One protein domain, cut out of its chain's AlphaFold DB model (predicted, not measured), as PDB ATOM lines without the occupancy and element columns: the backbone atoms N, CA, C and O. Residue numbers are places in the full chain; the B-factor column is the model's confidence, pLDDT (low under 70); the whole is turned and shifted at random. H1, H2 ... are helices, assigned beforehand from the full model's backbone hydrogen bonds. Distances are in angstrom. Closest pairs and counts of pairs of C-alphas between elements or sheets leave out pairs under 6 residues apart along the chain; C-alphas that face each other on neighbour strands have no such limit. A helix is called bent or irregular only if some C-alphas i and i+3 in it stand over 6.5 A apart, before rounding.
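What this domain is: This is residues 60 to 106 of the 191 residues of an uncharacterized protein of Streptomyces sp. CNZ288 (UniProt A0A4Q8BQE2). A short helix, H1, and a much longer one, H2, meet end to end at a tight turn and make an L, with H2 as the long arm. The printed part has 47 residues, with two named helices in the order H1, H2 and no named strand; its class is all helix. It is extended, with a radius of gyration of the C-alphas of 18.6 A and spans of 56 by 20 by 7 A.

Where its parts are: H1 is residues 60 to 70, from C-alpha 60 at (-29.757, -66.505, -30.574), and is 14.6 A long. H2 is residues 73 to 105, ends with C-alpha 105 at (-36.103, -37.869, 13.607), and is 47.1 A long.

How they stand to each other: H1 and H2 meet only through their link, a tight one of 2 residues. H2 has a kink of 28 degrees near residue 80. It is neither bent nor irregular, but only just: C-alphas 77 and 80 are 6.1 A apart. In H1 every O i to N i+4 pair is within hydrogen-bond range; in H2, 25 of 29 are. Residues 75 to 106, of which 75 to 105 belong to H2, stand free.

The domain as a whole: The C-alphas of Gln 61 and Gly 106, the two farthest apart, are 57.0 A apart. The printed part has no cut. Its mean pLDDT is 74.5, with residues 72 to 78, 80 to 81, 83 and 106 under 70.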
ATOM      1  N   LYS A  60     -28.506 -66.414 -29.813       79.25
ATOM      2  CA  LYS A  60     -29.757 -66.505 -30.574       79.25
ATOM      3  C   LYS A  60     -30.389 -67.897 -30.474       79.25
ATOM      4  O   LYS A  60     -31.567 -67.991 -30.169       79.25
ATOM      5  N   GLN A  61     -29.604 -68.965 -30.624       78.94
ATOM      6  CA  GLN A  61     -30.108 -70.340 -30.482       78.94
ATOM      7  C   GLN A  61     -30.591 -70.639 -29.062       78.94
ATOM      8  O   GLN A  61     -31.641 -71.247 -28.884       78.94
ATOM      9  N   VAL A  62     -29.851 -70.168 -28.057       80.50
ATOM     10  CA  VAL A  62     -30.214 -70.352 -26.650       80.50
ATOM     11  C   VAL A  62     -31.488 -69.572 -26.325       80.50
ATOM     12  O   VAL A  62     -32.400 -70.137 -25.738       80.50
ATOM     13  N   ARG A  63     -31.621 -68.310 -26.756       79.62
ATOM     14  CA  ARG A  63     -32.860 -67.552 -26.521       79.62
ATOM     15  C   ARG A  63     -34.036 -68.088 -27.321       79.62
ATOM     16  O   ARG A  63     -35.144 -67.991 -26.823       79.62
ATOM     17  N   ASP A  64     -33.824 -68.606 -28.529       81.81
ATOM     18  CA  ASP A  64     -34.907 -69.170 -29.338       81.81
ATOM     19  C   ASP A  64     -35.400 -70.479 -28.714       81.81
ATOM     20  O   ASP A  64     -36.605 -70.658 -28.606       81.81
ATOM     21  N   GLN A  65     -34.503 -71.315 -28.175       82.44
ATOM     22  CA  GLN A  65     -34.877 -72.484 -27.367       82.44
ATOM     23  C   GLN A  65     -35.597 -72.074 -26.082       82.44
ATOM     24  O   GLN A  65     -36.721 -72.500 -25.859       82.44
ATOM     25  N   LEU A  66     -35.040 -71.154 -25.288       78.19
ATOM     26  CA  LEU A  66     -35.725 -70.670 -24.086       78.19
ATOM     27  C   LEU A  66     -37.065 -70.005 -24.412       78.19
ATOM     28  O   LEU A  66     -38.004 -70.132 -23.645       78.19
ATOM     29  N   ARG A  67     -37.193 -69.282 -25.523       78.38
ATOM     30  CA  ARG A  67     -38.447 -68.633 -25.921       78.38
ATOM     31  C   ARG A  67     -39.445 -69.627 -26.501       78.38
ATOM     32  O   ARG A  67     -40.639 -69.386 -26.389       78.38
ATOM     33  N   GLN A  68     -38.994 -70.719 -27.098       83.56
ATOM     34  CA  GLN A  68     -39.857 -71.800 -27.558       83.56
ATOM     35  C   GLN A  68     -40.331 -72.665 -26.380       83.56
ATOM     36  O   GLN A  68     -41.514 -72.987 -26.309       83.56
ATOM     37  N   ASP A  69     -39.452 -72.915 -25.408       77.12
ATOM     38  CA  ASP A  69     -39.719 -73.737 -24.223       77.12
ATOM     39  C   ASP A  69     -40.441 -72.954 -23.104       77.12
ATOM     40  O   ASP A  69     -41.253 -73.511 -22.369       77.12
ATOM     41  N   LEU A  70     -40.200 -71.641 -22.980       70.25
ATOM     42  CA  LEU A  70     -40.781 -70.765 -21.943       70.25
ATOM     43  C   LEU A  70     -41.726 -69.691 -22.506       70.25
ATOM     44  O   LEU A  70     -42.310 -68.931 -21.731       70.25
ATOM     45  N   GLY A  71     -41.908 -69.597 -23.825       72.62
ATOM     46  CA  GLY A  71     -42.717 -68.547 -24.464       72.62
ATOM     47  C   GLY A  71     -44.192 -68.556 -24.075       72.62
ATOM     48  O   GLY A  71     -44.825 -67.502 -24.100       72.62
ATOM     49  N   GLY A  72     -44.716 -69.717 -23.676       67.25
ATOM     50  CA  GLY A  72     -46.085 -69.864 -23.178       67.25
ATOM     51  C   GLY A  72     -46.220 -69.668 -21.665       67.25
ATOM     52  O   GLY A  72     -47.188 -69.069 -21.208       67.25
ATOM     53  N   VAL A  73     -45.238 -70.120 -20.879       64.12
ATOM     54  CA  VAL A  73     -45.349 -70.189 -19.408       64.12
ATOM     55  C   VAL A  73     -44.774 -68.945 -18.729       64.12
ATOM     56  O   VAL A  73     -45.303 -68.469 -17.726       64.12
ATOM     57  N   GLY A  74     -43.729 -68.353 -19.313       62.41
ATOM     58  CA  GLY A  74     -43.047 -67.184 -18.766       62.41
ATOM     59  C   GLY A  74     -43.949 -65.955 -18.708       62.41
ATOM     60  O   GLY A  74     -44.061 -65.344 -17.654       62.41
ATOM     61  N   LYS A  75     -44.646 -65.611 -19.799       64.62
ATOM     62  CA  LYS A  75     -45.492 -64.402 -19.855       64.62
ATOM     63  C   LYS A  75     -46.695 -64.443 -18.911       64.62
ATOM     64  O   LYS A  75     -47.032 -63.415 -18.338       64.62
ATOM     65  N   ALA A  76     -47.323 -65.605 -18.737       62.69
ATOM     66  CA  ALA A  76     -48.519 -65.732 -17.908       62.69
ATOM     67  C   ALA A  76     -48.194 -65.899 -16.412       62.69
ATOM     68  O   ALA A  76     -48.880 -65.325 -15.572       62.69
ATOM     69  N   ALA A  77     -47.121 -66.622 -16.062       60.34
ATOM     70  CA  ALA A  77     -46.762 -66.870 -14.663       60.34
ATOM     71  C   ALA A  77     -45.946 -65.729 -14.030       60.34
ATOM     72  O   ALA A  77     -46.096 -65.446 -12.841       60.34
ATOM     73  N   THR A  78     -45.088 -65.043 -14.800       60.06
ATOM     74  CA  THR A  78     -44.271 -63.952 -14.235       60.06
ATOM     75  C   THR A  78     -45.047 -62.658 -14.042       60.06
ATOM     76  O   THR A  78     -44.739 -61.954 -13.092       60.06
ATOM     77  N   GLY A  79     -46.088 -62.368 -14.832       70.88
ATOM     78  CA  GLY A  79     -46.898 -61.155 -14.651       70.88
ATOM     79  C   GLY A  79     -47.515 -61.056 -13.250       70.88
ATOM     80  O   GLY A  79     -47.312 -60.068 -12.553       70.88
ATOM     81  N   ALA A  80     -48.171 -62.123 -12.782       65.94
ATOM     82  CA  ALA A  80     -48.802 -62.144 -11.459       65.94
ATOM     83  C   ALA A  80     -47.790 -62.196 -10.295       65.94
ATOM     84  O   ALA A  80     -48.022 -61.615  -9.235       65.94
ATOM     85  N   LEU A  81     -46.653 -62.882 -10.477       62.75
ATOM     86  CA  LEU A  81     -45.603 -62.968  -9.455       62.75
ATOM     87  C   LEU A  81     -44.786 -61.680  -9.336       62.75
ATOM     88  O   LEU A  81     -44.381 -61.327  -8.229       62.75
ATOM     89  N   VAL A  82     -44.542 -60.989 -10.451       72.62
ATOM     90  CA  VAL A  82     -43.856 -59.694 -10.474       72.62
ATOM     91  C   VAL A  82     -44.729 -58.646  -9.800       72.62
ATOM     92  O   VAL A  82     -44.232 -57.985  -8.899       72.62
ATOM     93  N   GLU A  83     -46.022 -58.577 -10.119       67.25
ATOM     94  CA  GLU A  83     -46.940 -57.630  -9.475       67.25
ATOM     95  C   GLU A  83     -46.992 -57.839  -7.949       67.25
ATOM     96  O   GLU A  83     -46.795 -56.906  -7.171       67.25
ATOM     97  N   ARG A  84     -47.117 -59.099  -7.494       70.94
ATOM     98  CA  ARG A  84     -47.088 -59.438  -6.057       70.94
ATOM     99  C   ARG A  84     -45.747 -59.150  -5.385       70.94
ATOM    100  O   ARG A  84     -45.716 -58.793  -4.208       70.94
ATOM    101  N   ARG A  85     -44.630 -59.347  -6.088       71.81
ATOM    102  CA  ARG A  85     -43.292 -59.072  -5.549       71.81
ATOM    103  C   ARG A  85     -42.992 -57.585  -5.495       71.81
ATOM    104  O   ARG A  85     -42.325 -57.179  -4.554       71.81
ATOM    105  N   VAL A  86     -43.465 -56.807  -6.464       76.62
ATOM    106  CA  VAL A  86     -43.291 -55.352  -6.510       76.62
ATOM    107  C   VAL A  86     -44.138 -54.684  -5.431       76.62
ATOM    108  O   VAL A  86     -43.583 -53.886  -4.683       76.62
ATOM    109  N   GLY A  87     -45.404 -55.085  -5.258       74.94
ATOM    110  CA  GLY A  87     -46.251 -54.595  -4.162       74.94
ATOM    111  C   GLY A  87     -45.622 -54.849  -2.789       74.94
ATOM    112  O   GLY A  87     -45.282 -53.912  -2.077       74.94
ATOM    113  N   GLY A  88     -45.287 -56.109  -2.483       77.19
ATOM    114  CA  GLY A  88     -44.647 -56.445  -1.204       77.19
ATOM    115  C   GLY A  88     -43.216 -55.911  -1.036       77.19
ATOM    116  O   GLY A  88     -42.670 -55.961   0.067       77.19
ATOM    117  N   LEU A  89     -42.570 -55.442  -2.109       77.44
ATOM    118  CA  LEU A  89     -41.301 -54.717  -2.029       77.44
ATOM    119  C   LEU A  89     -41.530 -53.247  -1.707       77.44
ATOM    120  O   LEU A  89     -40.770 -52.723  -0.903       77.44
ATOM    121  N   ALA A  90     -42.546 -52.613  -2.295       80.50
ATOM    122  CA  ALA A  90     -42.934 -51.247  -1.972       80.50
ATOM    123  C   ALA A  90     -43.331 -51.139  -0.494       80.50
ATOM    124  O   ALA A  90     -42.749 -50.318   0.208       80.50
ATOM    125  N   ASP A  91     -44.163 -52.060   0.004       81.75
ATOM    126  CA  ASP A  91     -44.576 -52.098   1.416       81.75
ATOM    127  C   ASP A  91     -43.370 -52.244   2.364       81.75
ATOM    128  O   ASP A  91     -43.210 -51.488   3.316       81.75
ATOM    129  N   ARG A  92     -42.434 -53.163   2.067       81.50
ATOM    130  CA  ARG A  92     -41.213 -53.347   2.881       81.50
ATOM    131  C   ARG A  92     -40.239 -52.181   2.780       81.50
ATOM    132  O   ARG A  92     -39.467 -51.951   3.713       81.50
ATOM    133  N   LEU A  93     -40.191 -51.510   1.631       87.00
ATOM    134  CA  LEU A  93     -39.374 -50.316   1.470       87.00
ATOM    135  C   LEU A  93     -39.967 -49.175   2.287       87.00
ATOM    136  O   LEU A  93     -39.207 -48.439   2.900       87.00
ATOM    137  N   GLU A  94     -41.292 -49.068   2.315       80.88
ATOM    138  CA  GLU A  94     -42.025 -48.043   3.042       80.88
ATOM    139  C   GLU A  94     -41.952 -48.252   4.556       80.88
ATOM    140  O   GLU A  94     -41.580 -47.322   5.264       80.88
ATOM    141  N   ASP A  95     -42.150 -49.474   5.056       84.69
ATOM    142  CA  ASP A  95     -41.970 -49.794   6.480       84.69
ATOM    143  C   ASP A  95     -40.533 -49.539   6.945       84.69
ATOM    144  O   ASP A  95     -40.287 -48.984   8.018       84.69
ATOM    145  N   ARG A  96     -39.544 -49.896   6.117       78.25
ATOM    146  CA  ARG A  96     -38.130 -49.650   6.426       78.25
ATOM    147  C   ARG A  96     -37.760 -48.174   6.286       78.25
ATOM    148  O   ARG A  96     -36.919 -47.701   7.045       78.25
ATOM    149  N   ALA A  97     -38.352 -47.455   5.335       78.88
ATOM    150  CA  ALA A  97     -38.157 -46.020   5.174       78.88
ATOM    151  C   ALA A  97     -38.757 -45.268   6.359       78.88
ATOM    152  O   ALA A  97     -38.062 -44.441   6.933       78.88
ATOM    153  N   ARG A  98     -39.971 -45.618   6.799       82.44
ATOM    154  CA  ARG A  98     -40.578 -45.095   8.030       82.44
ATOM    155  C   ARG A  98     -39.724 -45.426   9.250       82.44
ATOM    156  O   ARG A  98     -39.394 -44.523   9.999       82.44
ATOM    157  N   GLY A  99     -39.258 -46.668   9.391       81.31
ATOM    158  CA  GLY A  99     -38.390 -47.070  10.504       81.31
ATOM    159  C   GLY A  99     -36.983 -46.453  10.492       81.31
ATOM    160  O   GLY A  99     -36.324 -46.427  11.527       81.31
ATOM    161  N   LEU A 100     -36.490 -45.972   9.347       77.25
ATOM    162  CA  LEU A 100     -35.253 -45.187   9.261       77.25
ATOM    163  C   LEU A 100     -35.518 -43.702   9.492       77.25
ATOM    164  O   LEU A 100     -34.729 -43.059  10.172       77.25
ATOM    165  N   GLN A 101     -36.620 -43.176   8.956       77.94
ATOM    166  CA  GLN A 101     -37.066 -41.808   9.189       77.94
ATOM    167  C   GLN A 101     -37.259 -41.582  10.688       77.94
ATOM    168  O   GLN A 101     -36.674 -40.652  11.218       77.94
ATOM    169  N   ASP A 102     -37.959 -42.492  11.368       76.56
ATOM    170  CA  ASP A 102     -38.244 -42.443  12.803       76.56
ATOM    171  C   ASP A 102     -36.967 -42.518  13.657       76.56
ATOM    172  O   ASP A 102     -36.793 -41.743  14.589       76.56
ATOM    173  N   ARG A 103     -35.980 -43.339  13.266       73.56
ATOM    174  CA  ARG A 103     -34.647 -43.363  13.910       73.56
ATOM    175  C   ARG A 103     -33.834 -42.090  13.681       73.56
ATOM    176  O   ARG A 103     -32.990 -41.746  14.502       73.56
ATOM    177  N   ILE A 104     -34.031 -41.424  12.545       72.62
ATOM    178  CA  ILE A 104     -33.328 -40.183  12.203       72.62
ATOM    179  C   ILE A 104     -33.999 -38.981  12.886       72.62
ATOM    180  O   ILE A 104     -33.298 -38.075  13.328       72.62
ATOM    181  N   THR A 105     -35.331 -38.965  12.997       73.81
ATOM    182  CA  THR A 105     -36.103 -37.869  13.607       73.81
ATOM    183  C   THR A 105     -36.301 -38.023  15.114       73.81
ATOM    184  O   THR A 105     -36.496 -37.019  15.788       73.81
ATOM    185  N   GLY A 106     -36.240 -39.248  15.643       59.50
ATOM    186  CA  GLY A 106     -36.511 -39.585  17.043       59.50
ATOM    187  C   GLY A 106     -35.340 -39.422  18.012       59.50
ATOM    188  O   GLY A 106     -35.558 -39.538  19.207       59.50
TER     189      GLY A 106